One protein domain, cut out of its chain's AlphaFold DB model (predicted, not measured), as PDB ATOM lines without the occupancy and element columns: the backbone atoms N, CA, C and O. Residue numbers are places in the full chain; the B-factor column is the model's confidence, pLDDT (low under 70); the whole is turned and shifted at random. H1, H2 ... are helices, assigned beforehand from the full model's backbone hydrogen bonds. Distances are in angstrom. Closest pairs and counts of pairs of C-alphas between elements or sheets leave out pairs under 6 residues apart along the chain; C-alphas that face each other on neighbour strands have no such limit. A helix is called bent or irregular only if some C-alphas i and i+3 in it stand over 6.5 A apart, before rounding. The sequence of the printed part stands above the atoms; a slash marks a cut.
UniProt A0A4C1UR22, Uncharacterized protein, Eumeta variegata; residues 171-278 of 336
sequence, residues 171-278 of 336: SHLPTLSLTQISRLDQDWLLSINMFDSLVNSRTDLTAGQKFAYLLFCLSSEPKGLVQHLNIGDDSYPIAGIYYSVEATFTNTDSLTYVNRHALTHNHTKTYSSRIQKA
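What this domain is: This is residues 171 to 278 of the 336 residues of an uncharacterized protein of Eumeta variegata (UniProt A0A4C1UR22). A small compact head has one long helix, H4, running out of it, and residues 255 to 278 of H4 stick out alone as an arm. The head holds the shorter helices H1, H2 and H3, the earlier residues of H4, and a first stretch, residues 171 to 187, with no named element. The printed part has 108 residues with four named helices, in the order H1, H2, H3, H4, and no named strand; its class is all helix. The whole is only just extended, close to loose, with a radius of gyration of the C-alphas of 19.8 A; the C-alphas span 70 by 23 by 20 A, and the arm makes the length.

Where its parts are: The printed part begins at C-alpha 171, at (118.334, 138.671, 157.019), and has no named element up to residue 187. H1, residues 188 to 200, begins with C-alpha 188 at (138.251, 140.494, 138.451) and is 16.1 A long from first to last C-alpha. H1 is neither bent nor irregular, but only just: C-alphas 197 and 200 are 6.2 A apart. H2, residues 207 to 217, is 15.2 A long, and H3, residues 220 to 226, is 10.9 A long. H4, residues 235 to 278, is 63.3 A long and ends with C-alpha 278 at (169.237, 151.201, 108.377).

How they stand to each other: H1 and H2 form a helical hairpin, running opposite ways at a shallow tilt of 34.5 degrees, only just short of steep. They only just touch, with 3 pairs of C-alphas within 8 A, and H1 does so with residues 199 to 200 alone; the closest C-alphas are those of Val 199 and Lys 210, 6.0 A apart. H2 and H3 are close but not clearly touching, the closest C-alphas being those of Leu 215 and Lys 223, 6.2 A apart; they run opposite ways at a shallow tilt of 16 degrees. H4 touches H2 with residues 235 to 239 alone, running the same way at a steep tilt of 48 degrees; the closest C-alphas are those of Phe 211 and Tyr 236, 5.0 A apart. H1 and H4 are close but not clearly touching, with the C-alphas of Leu 189 and Ala 247 closest at 7.8 A. H3 and H4 are close but not clearly touching, with the C-alphas of Val 226 and Ala 239 closest at 6.3 A. H1 and H3 are apart. In H1 and H2 every O i to N i+4 pair is within hydrogen-bond range; in H3 it is 2 of 3 and in H4 39 of 40.

The domain as a whole: The C-alphas of Ser 171 and Ala 278, the two farthest apart, are 71.5 A apart. Without residues 255 to 278, which stand free, the body has 84 residues, spans 37 by 24 by 20 A and has a radius of gyration of 12.2 A. The printed part has no cut; the link from H2 to H3 is tight, and those from H1 to H2 and from H3 to H4 are short. The mean pLDDT of the printed part is 72.4, and it is under 70 at residues 171 to 174, 183, 185 to 186 and 245 to 278.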
ATOM      1  N   SER A 171     119.055 137.442 156.648       56.91
ATOM      2  CA  SER A 171     118.334 138.671 157.019       56.91
ATOM      3  C   SER A 171     119.119 139.631 157.920       56.91
ATOM      4  O   SER A 171     118.693 140.770 158.102       56.91
ATOM      5  N   HIS A 172     120.256 139.198 158.475       57.97
ATOM      6  CA  HIS A 172     121.099 140.007 159.365       57.97
ATOM      7  C   HIS A 172     122.475 140.351 158.779       57.97
ATOM      8  O   HIS A 172     123.304 140.931 159.480       57.97
ATOM      9  N   LEU A 173     122.736 140.018 157.511       64.00
ATOM     10  CA  LEU A 173     123.975 140.426 156.851       64.00
ATOM     11  C   LEU A 173     123.979 141.957 156.710       64.00
ATOM     12  O   LEU A 173     123.040 142.502 156.123       64.00
ATOM     13  N   PRO A 174     124.997 142.678 157.222       67.81
ATOM     14  CA  PRO A 174     125.125 144.103 156.956       67.81
ATOM     15  C   PRO A 174     125.011 144.381 155.452       67.81
ATOM     16  O   PRO A 174     125.654 143.724 154.633       67.81
ATOM     17  N   THR A 175     124.182 145.348 155.074       76.06
ATOM     18  CA  THR A 175     123.996 145.722 153.671       76.06
ATOM     19  C   THR A 175     125.294 146.322 153.131       76.06
ATOM     20  O   THR A 175     125.544 147.518 153.256       76.06
ATOM     21  N   LEU A 176     126.153 145.476 152.566       77.06
ATOM     22  CA  LEU A 176     127.352 145.877 151.845       77.06
ATOM     23  C   LEU A 176     126.966 146.035 150.375       77.06
ATOM     24  O   LEU A 176     126.413 145.116 149.771       77.06
ATOM     25  N   SER A 177     127.251 147.196 149.790       73.00
ATOM     26  CA  SER A 177     127.089 147.428 148.354       73.00
ATOM     27  C   SER A 177     128.203 146.706 147.591       73.00
ATOM     28  O   SER A 177     129.190 147.319 147.190       73.00
ATOM     29  N   LEU A 178     128.071 145.389 147.453       76.56
ATOM     30  CA  LEU A 178     128.977 144.561 146.666       76.56
ATOM     31  C   LEU A 178     128.478 144.487 145.220       76.56
ATOM     32  O   LEU A 178     127.317 144.161 144.967       76.56
ATOM     33  N   THR A 179     129.357 144.785 144.268       80.12
ATOM     34  CA  THR A 179     129.114 144.525 142.847       80.12
ATOM     35  C   THR A 179     129.140 143.021 142.571       80.12
ATOM     36  O   THR A 179     129.914 142.276 143.175       80.12
ATOM     37  N   GLN A 180     128.284 142.558 141.653       82.50
ATOM     38  CA  GLN A 180     128.323 141.166 141.206       82.50
ATOM     39  C   GLN A 180     129.599 140.906 140.408       82.50
ATOM     40  O   GLN A 180     129.910 141.606 139.450       82.50
ATOM     41  N   ILE A 181     130.302 139.853 140.791       80.31
ATOM     42  CA  ILE A 181     131.522 139.364 140.180       80.31
ATOM     43  C   ILE A 181     131.125 138.363 139.093       80.31
ATOM     44  O   ILE A 181     130.486 137.338 139.362       80.31
ATOM     45  N   SER A 182     131.485 138.661 137.846       79.31
ATOM     46  CA  SER A 182     131.313 137.754 136.708       79.31
ATOM     47  C   SER A 182     132.665 137.247 136.211       79.31
ATOM     48  O   SER A 182     133.689 137.903 136.388       79.31
ATOM     49  N   ARG A 183     132.675 136.089 135.542       69.06
ATOM     50  CA  ARG A 183     133.896 135.498 134.965       69.06
ATOM     51  C   ARG A 183     134.547 136.384 133.889       69.06
ATOM     52  O   ARG A 183     135.735 136.247 133.625       69.06
ATOM     53  N   LEU A 184     133.763 137.250 133.244       71.12
ATOM     54  CA  LEU A 184     134.190 138.071 132.105       71.12
ATOM     55  C   LEU A 184     134.713 139.447 132.509       71.12
ATOM     56  O   LEU A 184     135.103 140.220 131.635       71.12
ATOM     57  N   ASP A 185     134.686 139.767 133.799       62.25
ATOM     58  CA  ASP A 185     135.012 141.112 134.223       62.25
ATOM     59  C   ASP A 185     136.524 141.348 134.129       62.25
ATOM     60  O   ASP A 185     137.320 140.646 134.762       62.25
ATOM     61  N   GLN A 186     136.933 142.342 133.332       65.94
ATOM     62  CA  GLN A 186     138.334 142.789 133.279       65.94
ATOM     63  C   GLN A 186     138.812 143.276 134.655       65.94
ATOM     64  O   GLN A 186     140.010 143.270 134.939       65.94
ATOM     65  N   ASP A 187     137.856 143.576 135.531       73.19
ATOM     66  CA  ASP A 187     138.047 144.038 136.892       73.19
ATOM     67  C   ASP A 187     137.984 142.897 137.923       73.19
ATOM     68  O   ASP A 187     137.773 143.143 139.112       73.19
ATOM     69  N   TRP A 188     138.206 141.635 137.522       80.38
ATOM     70  CA  TRP A 188     138.251 140.494 138.451       80.38
ATOM     71  C   TRP A 188     139.189 140.757 139.640       80.38
ATOM     72  O   TRP A 188     138.789 140.607 140.788       80.38
ATOM     73  N   LEU A 189     140.405 141.256 139.389       78.19
ATOM     74  CA  LEU A 189     141.367 141.642 140.435       78.19
ATOM     75  C   LEU A 189     140.839 142.746 141.364       78.19
ATOM     76  O   LEU A 189     141.045 142.680 142.575       78.19
ATOM     77  N   LEU A 190     140.149 143.751 140.817       79.94
ATOM     78  CA  LEU A 190     139.521 144.812 141.610       79.94
ATOM     79  C   LEU A 190     138.385 144.251 142.469       79.94
ATOM     80  O   LEU A 190     138.246 144.642 143.624       79.94
ATOM     81  N   SER A 191     137.634 143.289 141.939       82.00
ATOM     82  CA  SER A 191     136.572 142.586 142.655       82.00
ATOM     83  C   SER A 191     137.117 141.754 143.817       82.00
ATOM     84  O   SER A 191     136.560 141.824 144.910       82.00
ATOM     85  N   ILE A 192     138.237 141.041 143.627       83.62
ATOM     86  CA  ILE A 192     138.927 140.329 144.718       83.62
ATOM     87  C   ILE A 192     139.378 141.315 145.790       83.62
ATOM     88  O   ILE A 192     139.049 141.134 146.956       83.62
ATOM     89  N   ASN A 193     140.088 142.377 145.405       85.31
ATOM     90  CA  ASN A 193     140.611 143.357 146.359       85.31
ATOM     91  C   ASN A 193     139.488 144.050 147.143       85.31
ATOM     92  O   ASN A 193     139.618 144.316 148.338       85.31
ATOM     93  N   MET A 194     138.367 144.333 146.476       86.62
ATOM     94  CA  MET A 194     137.179 144.895 147.108       86.62
ATOM     95  C   MET A 194     136.549 143.901 148.086       86.62
ATOM     96  O   MET A 194     136.217 144.281 149.207       86.62
ATOM     97  N   PHE A 195     136.425 142.631 147.697       89.50
ATOM     98  CA  PHE A 195     135.907 141.580 148.566       89.50
ATOM     99  C   PHE A 195     136.817 141.350 149.780       89.50
ATOM    100  O   PHE A 195     136.335 141.279 150.910       89.50
ATOM    101  N   ASP A 196     138.134 141.329 149.577       90.62
ATOM    102  CA  ASP A 196     139.118 141.223 150.651       90.62
ATOM    103  C   ASP A 196     138.974 142.378 151.649       90.62
ATOM    104  O   ASP A 196     138.915 142.161 152.860       90.62
ATOM    105  N   SER A 197     138.853 143.604 151.136       88.81
ATOM    106  CA  SER A 197     138.722 144.818 151.942       88.81
ATOM    107  C   SER A 197     137.389 144.901 152.692       88.81
ATOM    108  O   SER A 197     137.373 145.297 153.854       88.81
ATOM    109  N   LEU A 198     136.275 144.508 152.069       88.81
ATOM    110  CA  LEU A 198     134.934 144.663 152.649       88.81
ATOM    111  C   LEU A 198     134.475 143.466 153.486       88.81
ATOM    112  O   LEU A 198     133.682 143.643 154.410       88.81
ATOM    113  N   VAL A 199     134.935 142.259 153.155       91.88
ATOM    114  CA  VAL A 199     134.445 141.005 153.745       91.88
ATOM    115  C   VAL A 199     135.559 140.274 154.486       91.88
ATOM    116  O   VAL A 199     135.365 139.881 155.637       91.88
ATOM    117  N   ASN A 200     136.740 140.104 153.886       90.38
ATOM    118  CA  ASN A 200     137.765 139.244 154.494       90.38
ATOM    119  C   ASN A 200     138.489 139.926 155.653       90.38
ATOM    120  O   ASN A 200     138.751 139.264 156.659       90.38
ATOM    121  N   SER A 201     138.720 141.238 155.546       91.06
ATOM    122  CA  SER A 201     139.321 142.083 156.586       91.06
ATOM    123  C   SER A 201     138.460 142.192 157.852       91.06
ATOM    124  O   SER A 201     138.978 142.430 158.943       91.06
ATOM    125  N   ARG A 202     137.141 141.996 157.720       91.50
ATOM    126  CA  ARG A 202     136.185 142.098 158.820       91.50
ATOM    127  C   ARG A 202     136.330 140.915 159.766       91.50
ATOM    128  O   ARG A 202     136.085 139.764 159.397       91.50
ATOM    129  N   THR A 203     136.744 141.200 160.994       93.44
ATOM    130  CA  THR A 203     136.891 140.209 162.069       93.44
ATOM    131  C   THR A 203     135.571 139.906 162.772       93.44
ATOM    132  O   THR A 203     135.466 138.895 163.455       93.44
ATOM    133  N   ASP A 204     134.560 140.757 162.582       93.06
ATOM    134  CA  ASP A 204     133.221 140.612 163.147       93.06
ATOM    135  C   ASP A 204     132.313 139.671 162.337       93.06
ATOM    136  O   ASP A 204     131.257 139.275 162.822       93.06
ATOM    137  N   LEU A 205     132.729 139.288 161.125       91.19
ATOM    138  CA  LEU A 205     132.022 138.315 160.296       91.19
ATOM    139  C   LEU A 205     132.545 136.900 160.545       91.19
ATOM    140  O   LEU A 205     133.747 136.642 160.421       91.19
ATOM    141  N   THR A 206     131.634 135.958 160.800       94.19
ATOM    142  CA  THR A 206     131.978 134.530 160.818       94.19
ATOM    143  C   THR A 206     132.320 134.046 159.410       94.19
ATOM    144  O   THR A 206     131.947 134.655 158.404       94.19
ATOM    145  N   ALA A 207     133.026 132.925 159.309       92.12
ATOM    146  CA  ALA A 207     133.406 132.359 158.020       92.12
ATOM    147  C   ALA A 207     132.168 132.022 157.156       92.12
ATOM    148  O   ALA A 207     132.146 132.324 155.966       92.12
ATOM    149  N   GLY A 208     131.088 131.520 157.753       92.94
ATOM    150  CA  GLY A 208     129.821 131.238 157.083       92.94
ATOM    151  C   GLY A 208     129.143 132.502 156.556       92.94
ATOM    152  O   GLY A 208     128.623 132.494 155.440       92.94
ATOM    153  N   GLN A 209     129.221 133.616 157.290       92.38
ATOM    154  CA  GLN A 209     128.745 134.917 156.805       92.38
ATOM    155  C   GLN A 209     129.595 135.423 155.634       92.38
ATOM    156  O   GLN A 209     129.046 135.864 154.624       92.38
ATOM    157  N   LYS A 210     130.928 135.301 155.714       94.00
ATOM    158  CA  LYS A 210     131.830 135.630 154.595       94.00
ATOM    159  C   LYS A 210     131.526 134.779 153.361       94.00
ATOM    160  O   LYS A 210     131.534 135.288 152.242       94.00
ATOM    161  N   PHE A 211     131.191 133.505 153.550       93.38
ATOM    162  CA  PHE A 211     130.787 132.620 152.462       93.38
ATOM    163  C   PHE A 211     129.434 133.001 151.856       93.38
ATOM    164  O   PHE A 211     129.294 133.006 150.634       93.38
ATOM    165  N   ALA A 212     128.461 133.395 152.678       92.19
ATOM    166  CA  ALA A 212     127.188 133.916 152.188       92.19
ATOM    167  C   ALA A 212     127.386 135.182 151.331       92.19
ATOM    168  O   ALA A 212     126.805 135.278 150.248       92.19
ATOM    169  N   TYR A 213     128.265 136.105 151.749       91.62
ATOM    170  CA  TYR A 213     128.652 137.252 150.919       91.62
ATOM    171  C   TYR A 213     129.324 136.827 149.620       91.62
ATOM    172  O   TYR A 213     128.984 137.355 148.566       91.62
ATOM    173  N   LEU A 214     130.238 135.857 149.664       91.25
ATOM    174  CA  LEU A 214     130.888 135.349 148.458       91.25
ATOM    175  C   LEU A 214     129.846 134.817 147.462       91.25
ATOM    176  O   LEU A 214     129.846 135.217 146.304       91.25
ATOM    177  N   LEU A 215     128.900 133.989 147.914       91.12
ATOM    178  CA  LEU A 215     127.810 133.462 147.080       91.12
ATOM    179  C   LEU A 215     126.872 134.542 146.526       91.12
ATOM    180  O   LEU A 215     126.259 134.349 145.468       91.12
ATOM    181  N   PHE A 216     126.723 135.649 147.252       90.94
ATOM    182  CA  PHE A 216     125.964 136.809 146.801       90.94
ATOM    183  C   PHE A 216     126.706 137.573 145.698       90.94
ATOM    184  O   PHE A 216     126.095 137.959 144.703       90.94
ATOM    185  N   CYS A 217     128.023 137.732 145.848       89.69
ATOM    186  CA  CYS A 217     128.880 138.404 144.880       89.69
ATOM    187  C   CYS A 217     129.050 137.591 143.598       89.69
ATOM    188  O   CYS A 217     129.091 138.162 142.517       89.69
ATOM    189  N   LEU A 218     129.151 136.265 143.677       88.94
ATOM    190  CA  LEU A 218     129.359 135.440 142.492       88.94
ATOM    191  C   LEU A 218     128.113 135.409 141.597       88.94
ATOM    192  O   LEU A 218     126.991 135.197 142.051       88.94
ATOM    193  N   SER A 219     128.329 135.534 140.291       87.81
ATOM    194  CA  SER A 219     127.307 135.343 139.261       87.81
ATOM    195  C   SER A 219     127.695 134.200 138.320       87.81
ATOM    196  O   SER A 219     128.875 133.902 138.148       87.81
ATOM    197  N   SER A 220     126.712 133.580 137.658       87.31
ATOM    198  CA  SER A 220     126.925 132.581 136.595       87.31
ATOM    199  C   SER A 220     127.725 131.328 137.025       87.31
ATOM    200  O   SER A 220     127.403 130.692 138.028       87.31
ATOM    201  N   GLU A 221     128.730 130.939 136.242       82.94
ATOM    202  CA  GLU A 221     129.525 129.717 136.389       82.94
ATOM    203  C   GLU A 221     130.321 129.652 137.709       82.94
ATOM    204  O   GLU A 221     130.174 128.639 138.398       82.94
ATOM    205  N   PRO A 222     131.036 130.709 138.159       82.19
ATOM    206  CA  PRO A 222     131.678 130.724 139.477       82.19
ATOM    207  C   PRO A 222     130.724 130.408 140.630       82.19
ATOM    208  O   PRO A 222     131.063 129.652 141.537       82.19
ATOM    209  N   LYS A 223     129.489 130.927 140.580       89.06
ATOM    210  CA  LYS A 223     128.472 130.610 141.590       89.06
ATOM    211  C   LYS A 223     128.096 129.131 141.547       89.06
ATOM    212  O   LYS A 223     128.017 128.495 142.593       89.06
ATOM    213  N   GLY A 224     127.934 128.562 140.352       86.44
ATOM    214  CA  GLY A 224     127.655 127.135 140.160       86.44
ATOM    215  C   GLY A 224     128.689 126.206 140.813       86.44
ATOM    216  O   GLY A 224     128.321 125.137 141.310       86.44
ATOM    217  N   LEU A 225     129.956 126.632 140.873       84.44
ATOM    218  CA  LEU A 225     131.052 125.860 141.467       84.44
ATOM    219  C   LEU A 225     131.001 125.773 142.991       84.44
ATOM    220  O   LEU A 225     131.540 124.821 143.540       84.44
ATOM    221  N   VAL A 226     130.371 126.726 143.676       88.88
ATOM    222  CA  VAL A 226     130.384 126.779 145.149       88.88
ATOM    223  C   VAL A 226     128.991 126.808 145.776       88.88
ATOM    224  O   VAL A 226     128.862 126.542 146.963       88.88
ATOM    225  N   GLN A 227     127.924 127.045 145.004       91.25
ATOM    226  CA  GLN A 227     126.546 127.139 145.523       91.25
ATOM    227  C   GLN A 227     126.019 125.858 146.176       91.25
ATOM    228  O   GLN A 227     124.990 125.888 146.841       91.25
ATOM    229  N   HIS A 228     126.671 124.726 145.925       88.38
ATOM    230  CA  HIS A 228     126.290 123.432 146.477       88.38
ATOM    231  C   HIS A 228     126.955 123.147 147.832       88.38
ATOM    232  O   HIS A 228     126.642 122.132 148.452       88.38
ATOM    233  N   LEU A 229     127.875 124.008 148.283       87.00
ATOM    234  CA  LEU A 229     128.434 123.941 149.629       87.00
ATOM    235  C   LEU A 229     127.401 124.468 150.633       87.00
ATOM    236  O   LEU A 229     126.695 125.442 150.364       87.00
ATOM    237  N   ASN A 230     127.332 123.842 151.805       90.81
ATOM    238  CA  ASN A 230     126.452 124.313 152.870       90.81
ATOM    239  C   ASN A 230     126.934 125.672 153.390       90.81
ATOM    240  O   ASN A 230     128.128 125.892 153.569       90.81
ATOM    241  N   ILE A 231     126.010 126.587 153.679       88.06
ATOM    242  CA  ILE A 231     126.365 127.870 154.292       88.06
ATOM    243  C   ILE A 231     126.757 127.603 155.748       88.06
ATOM    244  O   ILE A 231     125.902 127.428 156.611       88.06
ATOM    245  N   GLY A 232     128.060 127.528 156.000       89.81
ATOM    246  CA  GLY A 232     128.650 127.282 157.311       89.81
ATOM    247  C   GLY A 232     130.119 127.695 157.338       89.81
ATOM    248  O   GLY A 232     130.734 127.900 156.288       89.81
ATOM    249  N   ASP A 233     130.680 127.818 158.539       89.12
ATOM    250  CA  ASP A 233     132.047 128.319 158.744       89.12
ATOM    251  C   ASP A 233     133.112 127.471 158.027       89.12
ATOM    252  O   ASP A 233     134.098 127.999 157.513       89.12
ATOM    253  N   ASP A 234     132.855 126.175 157.880       90.44
ATOM    254  CA  ASP A 234     133.758 125.221 157.236       90.44
ATOM    255  C   ASP A 234     133.836 125.359 155.706       90.44
ATOM    256  O   ASP A 234     134.785 124.885 155.079       90.44
ATOM    257  N   SER A 235     132.842 125.994 155.079       89.69
ATOM    258  CA  SER A 235     132.750 126.071 153.612       89.69
ATOM    259  C   SER A 235     133.520 127.247 153.023       89.69
ATOM    260  O   SER A 235     133.929 127.209 151.862       89.69
ATOM    261  N   TYR A 236     133.788 128.272 153.829       90.25
ATOM    262  CA  TYR A 236     134.513 129.454 153.383       90.25
ATOM    263  C   TYR A 236     135.978 129.177 152.997       90.25
ATOM    264  O   TYR A 236     136.374 129.596 151.909       90.25
ATOM    265  N   PRO A 237     136.786 128.427 153.779       85.88
ATOM    266  CA  PRO A 237     138.148 128.083 153.367       85.88
ATOM    267  C   PRO A 237     138.181 127.256 152.076       85.88
ATOM    268  O   PRO A 237     139.058 127.460 151.240       85.88
ATOM    269  N   ILE A 238     137.207 126.360 151.882       82.25
ATOM    270  CA  ILE A 238     137.088 125.547 150.663       82.25
ATOM    271  C   ILE A 238     136.811 126.450 149.464       82.25
ATOM    272  O   ILE A 238     137.507 126.371 148.452       82.25
ATOM    273  N   ALA A 239     135.840 127.351 149.593       83.44
ATOM    274  CA  ALA A 239     135.521 128.313 148.550       83.44
ATOM    275  C   ALA A 239     136.691 129.267 148.260       83.44
ATOM    276  O   ALA A 239     136.948 129.574 147.099       83.44
ATOM    277  N   GLY A 240     137.446 129.672 149.285       80.00
ATOM    278  CA  GLY A 240     138.651 130.489 149.146       80.00
ATOM    279  C   GLY A 240     139.750 129.812 148.320       80.00
ATOM    280  O   GLY A 240     140.413 130.482 147.527       80.00
ATOM    281  N   ILE A 241     139.906 128.487 148.428       74.06
ATOM    282  CA  ILE A 241     140.836 127.712 147.588       74.06
ATOM    283  C   ILE A 241     140.380 127.737 146.128       74.06
ATOM    284  O   ILE A 241     141.181 128.057 145.252       74.06
ATOM    285  N   TYR A 242     139.101 127.460 145.858       73.00
ATOM    286  CA  TYR A 242     138.554 127.525 144.497       73.00
ATOM    287  C   TYR A 242     138.728 128.915 143.882       73.00
ATOM    288  O   TYR A 242     139.206 129.039 142.757       73.00
ATOM    289  N   TYR A 243     138.422 129.955 144.657       70.94
ATOM    290  CA  TYR A 243     138.528 131.343 144.234       70.94
ATOM    291  C   TYR A 243     139.980 131.758 143.945       70.94
ATOM    292  O   TYR A 243     140.255 132.401 142.932       70.94
ATOM    293  N   SER A 244     140.927 131.322 144.781       70.56
ATOM    294  CA  SER A 244     142.361 131.584 144.591       70.56
ATOM    295  C   SER A 244     142.917 130.858 143.367       70.56
ATOM    296  O   SER A 244     143.666 131.443 142.585       70.56
ATOM    297  N   VAL A 245     142.532 129.595 143.164       58.16
ATOM    298  CA  VAL A 245     142.953 128.809 141.997       58.16
ATOM    299  C   VAL A 245     142.407 129.441 140.717       58.16
ATOM    300  O   VAL A 245     143.164 129.674 139.776       58.16
ATOM    301  N   GLU A 246     141.129 129.809 140.676       65.56
ATOM    302  CA  GLU A 246     140.529 130.406 139.481       65.56
ATOM    303  C   GLU A 246     141.097 131.804 139.169       65.56
ATOM    304  O   GLU A 246     141.368 132.108 138.006       65.56
ATOM    305  N   ALA A 247     141.408 132.607 140.194       62.78
ATOM    306  CA  ALA A 247     142.093 133.891 140.035       62.78
ATOM    307  C   ALA A 247     143.492 133.757 139.412       62.78
ATOM    308  O   ALA A 247     143.918 134.623 138.646       62.78
ATOM    309  N   THR A 248     144.213 132.669 139.707       55.19
ATOM    310  CA  THR A 248     145.510 132.412 139.061       55.19
ATOM    311  C   THR A 248     145.356 132.024 137.592       55.19
ATOM    312  O   THR A 248     146.131 132.504 136.768       55.19
ATOM    313  N   PHE A 249     144.319 131.251 137.246       55.94
ATOM    314  CA  PHE A 249     144.038 130.842 135.866       55.94
ATOM    315  C   PHE A 249     143.667 132.029 134.965       55.94
ATOM    316  O   PHE A 249     144.226 132.171 133.873       55.94
ATOM    317  N   THR A 250     142.783 132.919 135.424       59.56
ATOM    318  CA  THR A 250     142.370 134.100 134.643       59.56
ATOM    319  C   THR A 250     143.496 135.122 134.498       59.56
ATOM    320  O   THR A 250     143.612 135.755 133.447       59.56
ATOM    321  N   ASN A 251     144.376 135.244 135.499       56.34
ATOM    322  CA  ASN A 251     145.565 136.088 135.407       56.34
ATOM    323  C   ASN A 251     146.558 135.541 134.372       56.34
ATOM    324  O   ASN A 251     147.055 136.298 133.552       56.34
ATOM    325  N   THR A 252     146.794 134.228 134.296       54.03
ATOM    326  CA  THR A 252     147.650 133.675 133.229       54.03
ATOM    327  C   THR A 252     147.096 133.910 131.823       54.03
ATOM    328  O   THR A 252     147.876 134.230 130.921       54.03
ATOM    329  N   ASP A 253     145.778 133.828 131.627       50.50
ATOM    330  CA  ASP A 253     145.138 134.083 130.329       50.50
ATOM    331  C   ASP A 253     145.140 135.579 129.962       50.50
ATOM    332  O   ASP A 253     145.408 135.949 128.814       50.50
ATOM    333  N   SER A 254     144.926 136.470 130.936       52.06
ATOM    334  CA  SER A 254     144.982 137.920 130.720       52.06
ATOM    335  C   SER A 254     146.418 138.419 130.537       52.06
ATOM    336  O   SER A 254     146.675 139.221 129.642       52.06
ATOM    337  N   LEU A 255     147.388 137.890 131.287       41.94
ATOM    338  CA  LEU A 255     148.806 138.219 131.153       41.94
ATOM    339  C   LEU A 255     149.370 137.689 129.830       41.94
ATOM    340  O   LEU A 255     150.174 138.368 129.192       41.94
ATOM    341  N   THR A 256     148.932 136.515 129.360       47.03
ATOM    342  CA  THR A 256     149.284 136.036 128.012       47.03
ATOM    343  C   THR A 256     148.609 136.852 126.913       47.03
ATOM    344  O   THR A 256     149.252 137.106 125.895       47.03
ATOM    345  N   TYR A 257     147.376 137.330 127.104       40.00
ATOM    346  CA  TYR A 257     146.696 138.236 126.171       40.00
ATOM    347  C   TYR A 257     147.372 139.618 126.093       40.00
ATOM    348  O   TYR A 257     147.726 140.075 125.002       40.00
ATOM    349  N   VAL A 258     147.643 140.248 127.241       48.47
ATOM    350  CA  VAL A 258     148.331 141.545 127.355       48.47
ATOM    351  C   VAL A 258     149.762 141.447 126.839       48.47
ATOM    352  O   VAL A 258     150.165 142.285 126.037       48.47
ATOM    353  N   ASN A 259     150.516 140.398 127.186       43.34
ATOM    354  CA  ASN A 259     151.859 140.202 126.641       43.34
ATOM    355  C   ASN A 259     151.830 139.971 125.128       43.34
ATOM    356  O   ASN A 259     152.680 140.511 124.426       43.34
ATOM    357  N   ARG A 260     150.841 139.245 124.591       43.72
ATOM    358  CA  ARG A 260     150.686 139.030 123.141       43.72
ATOM    359  C   ARG A 260     150.375 140.335 122.397       43.72
ATOM    360  O   ARG A 260     150.907 140.535 121.306       43.72
ATOM    361  N   HIS A 261     149.593 141.242 122.985       43.00
ATOM    362  CA  HIS A 261     149.294 142.564 122.415       43.00
ATOM    363  C   HIS A 261     150.413 143.605 122.626       43.00
ATOM    364  O   HIS A 261     150.701 144.405 121.735       43.00
ATOM    365  N   ALA A 262     151.116 143.571 123.758       44.12
ATOM    366  CA  ALA A 262     152.274 144.426 124.008       44.12
ATOM    367  C   ALA A 262     153.466 144.040 123.112       44.12
ATOM    368  O   ALA A 262     154.156 144.920 122.586       44.12
ATOM    369  N   LEU A 263     153.679 142.739 122.854       44.00
ATOM    370  CA  LEU A 263     154.717 142.269 121.927       44.00
ATOM    371  C   LEU A 263     154.455 142.728 120.487       44.00
ATOM    372  O   LEU A 263     155.397 143.092 119.784       44.00
ATOM    373  N   THR A 264     153.198 142.722 120.029       48.78
ATOM    374  CA  THR A 264     152.841 143.150 118.666       48.78
ATOM    375  C   THR A 264     152.946 144.669 118.496       48.78
ATOM    376  O   THR A 264     153.419 145.138 117.453       48.78
ATOM    377  N   HIS A 265     152.611 145.450 119.529       40.25
ATOM    378  CA  HIS A 265     152.692 146.911 119.473       40.25
ATOM    379  C   HIS A 265     154.128 147.462 119.629       40.25
ATOM    380  O   HIS A 265     154.508 148.415 118.944       40.25
ATOM    381  N   ASN A 266     154.976 146.829 120.446       40.31
ATOM    382  CA  ASN A 266     156.380 147.238 120.603       40.31
ATOM    383  C   ASN A 266     157.260 146.819 119.413       40.31
ATOM    384  O   ASN A 266     158.208 147.529 119.053       40.31
ATOM    385  N   HIS A 267     156.921 145.717 118.730       46.66
ATOM    386  CA  HIS A 267     157.617 145.323 117.506       46.66
ATOM    387  C   HIS A 267     157.341 146.260 116.328       46.66
ATOM    388  O   HIS A 267     158.263 146.516 115.560       46.66
ATOM    389  N   THR A 268     156.135 146.819 116.191       45.75
ATOM    390  CA  THR A 268     155.808 147.761 115.101       45.75
ATOM    391  C   THR A 268     156.556 149.090 115.242       45.75
ATOM    392  O   THR A 268     157.135 149.569 114.266       45.75
ATOM    393  N   LYS A 269     156.682 149.632 116.461       45.91
ATOM    394  CA  LYS A 269     157.485 150.846 116.721       45.91
ATOM    395  C   LYS A 269     158.990 150.616 116.530       45.91
ATOM    396  O   LYS A 269     159.673 151.434 115.913       45.91
ATOM    397  N   THR A 270     159.505 149.468 116.974       43.25
ATOM    398  CA  THR A 270     160.941 149.145 116.867       43.25
ATOM    399  C   THR A 270     161.368 148.825 115.427       43.25
ATOM    400  O   THR A 270     162.480 149.169 115.025       43.25
ATOM    401  N   TYR A 271     160.496 148.211 114.614       37.53
ATOM    402  CA  TYR A 271     160.784 147.946 113.197       37.53
ATOM    403  C   TYR A 271     160.732 149.225 112.348       37.53
ATOM    404  O   TYR A 271     161.596 149.417 111.496       37.53
ATOM    405  N   SER A 272     159.793 150.138 112.632       40.50
ATOM    406  CA  SER A 272     159.684 151.420 111.917       40.50
ATOM    407  C   SER A 272     160.888 152.337 112.182       40.50
ATOM    408  O   SER A 272     161.428 152.937 111.255       40.50
ATOM    409  N   SER A 273     161.386 152.364 113.424       44.50
ATOM    410  CA  SER A 273     162.615 153.081 113.802       44.50
ATOM    411  C   SER A 273     163.877 152.481 113.158       44.50
ATOM    412  O   SER A 273     164.768 153.211 112.719       44.50
ATOM    413  N   ARG A 274     163.962 151.146 113.054       47.47
ATOM    414  CA  ARG A 274     165.127 150.460 112.468       47.47
ATOM    415  C   ARG A 274     165.166 150.520 110.943       47.47
ATOM    416  O   ARG A 274     166.262 150.598 110.403       47.47
ATOM    417  N   ILE A 275     164.023 150.547 110.252       49.56
ATOM    418  CA  ILE A 275     163.986 150.758 108.794       49.56
ATOM    419  C   ILE A 275     164.399 152.195 108.440       49.56
ATOM    420  O   ILE A 275     165.153 152.384 107.491       49.56
ATOM    421  N   GLN A 276     164.021 153.196 109.245       46.28
ATOM    422  CA  GLN A 276     164.503 154.571 109.053       46.28
ATOM    423  C   GLN A 276     166.004 154.735 109.347       46.28
ATOM    424  O   GLN A 276     166.664 155.540 108.698       46.28
ATOM    425  N   LYS A 277     166.570 153.955 110.281       42.38
ATOM    426  CA  LYS A 277     167.990 154.053 110.671       42.38
ATOM    427  C   LYS A 277     168.938 153.162 109.850       42.38
ATOM    428  O   LYS A 277     170.123 153.461 109.761       42.38
ATOM    429  N   ALA A 278     168.440 152.088 109.233       42.25
ATOM    430  CA  ALA A 278     169.237 151.201 108.377       42.25
ATOM    431  C   ALA A 278     169.416 151.727 106.941       42.25
ATOM    432  O   ALA A 278     170.247 151.205 106.205       42.25
TER     433      ALA A 278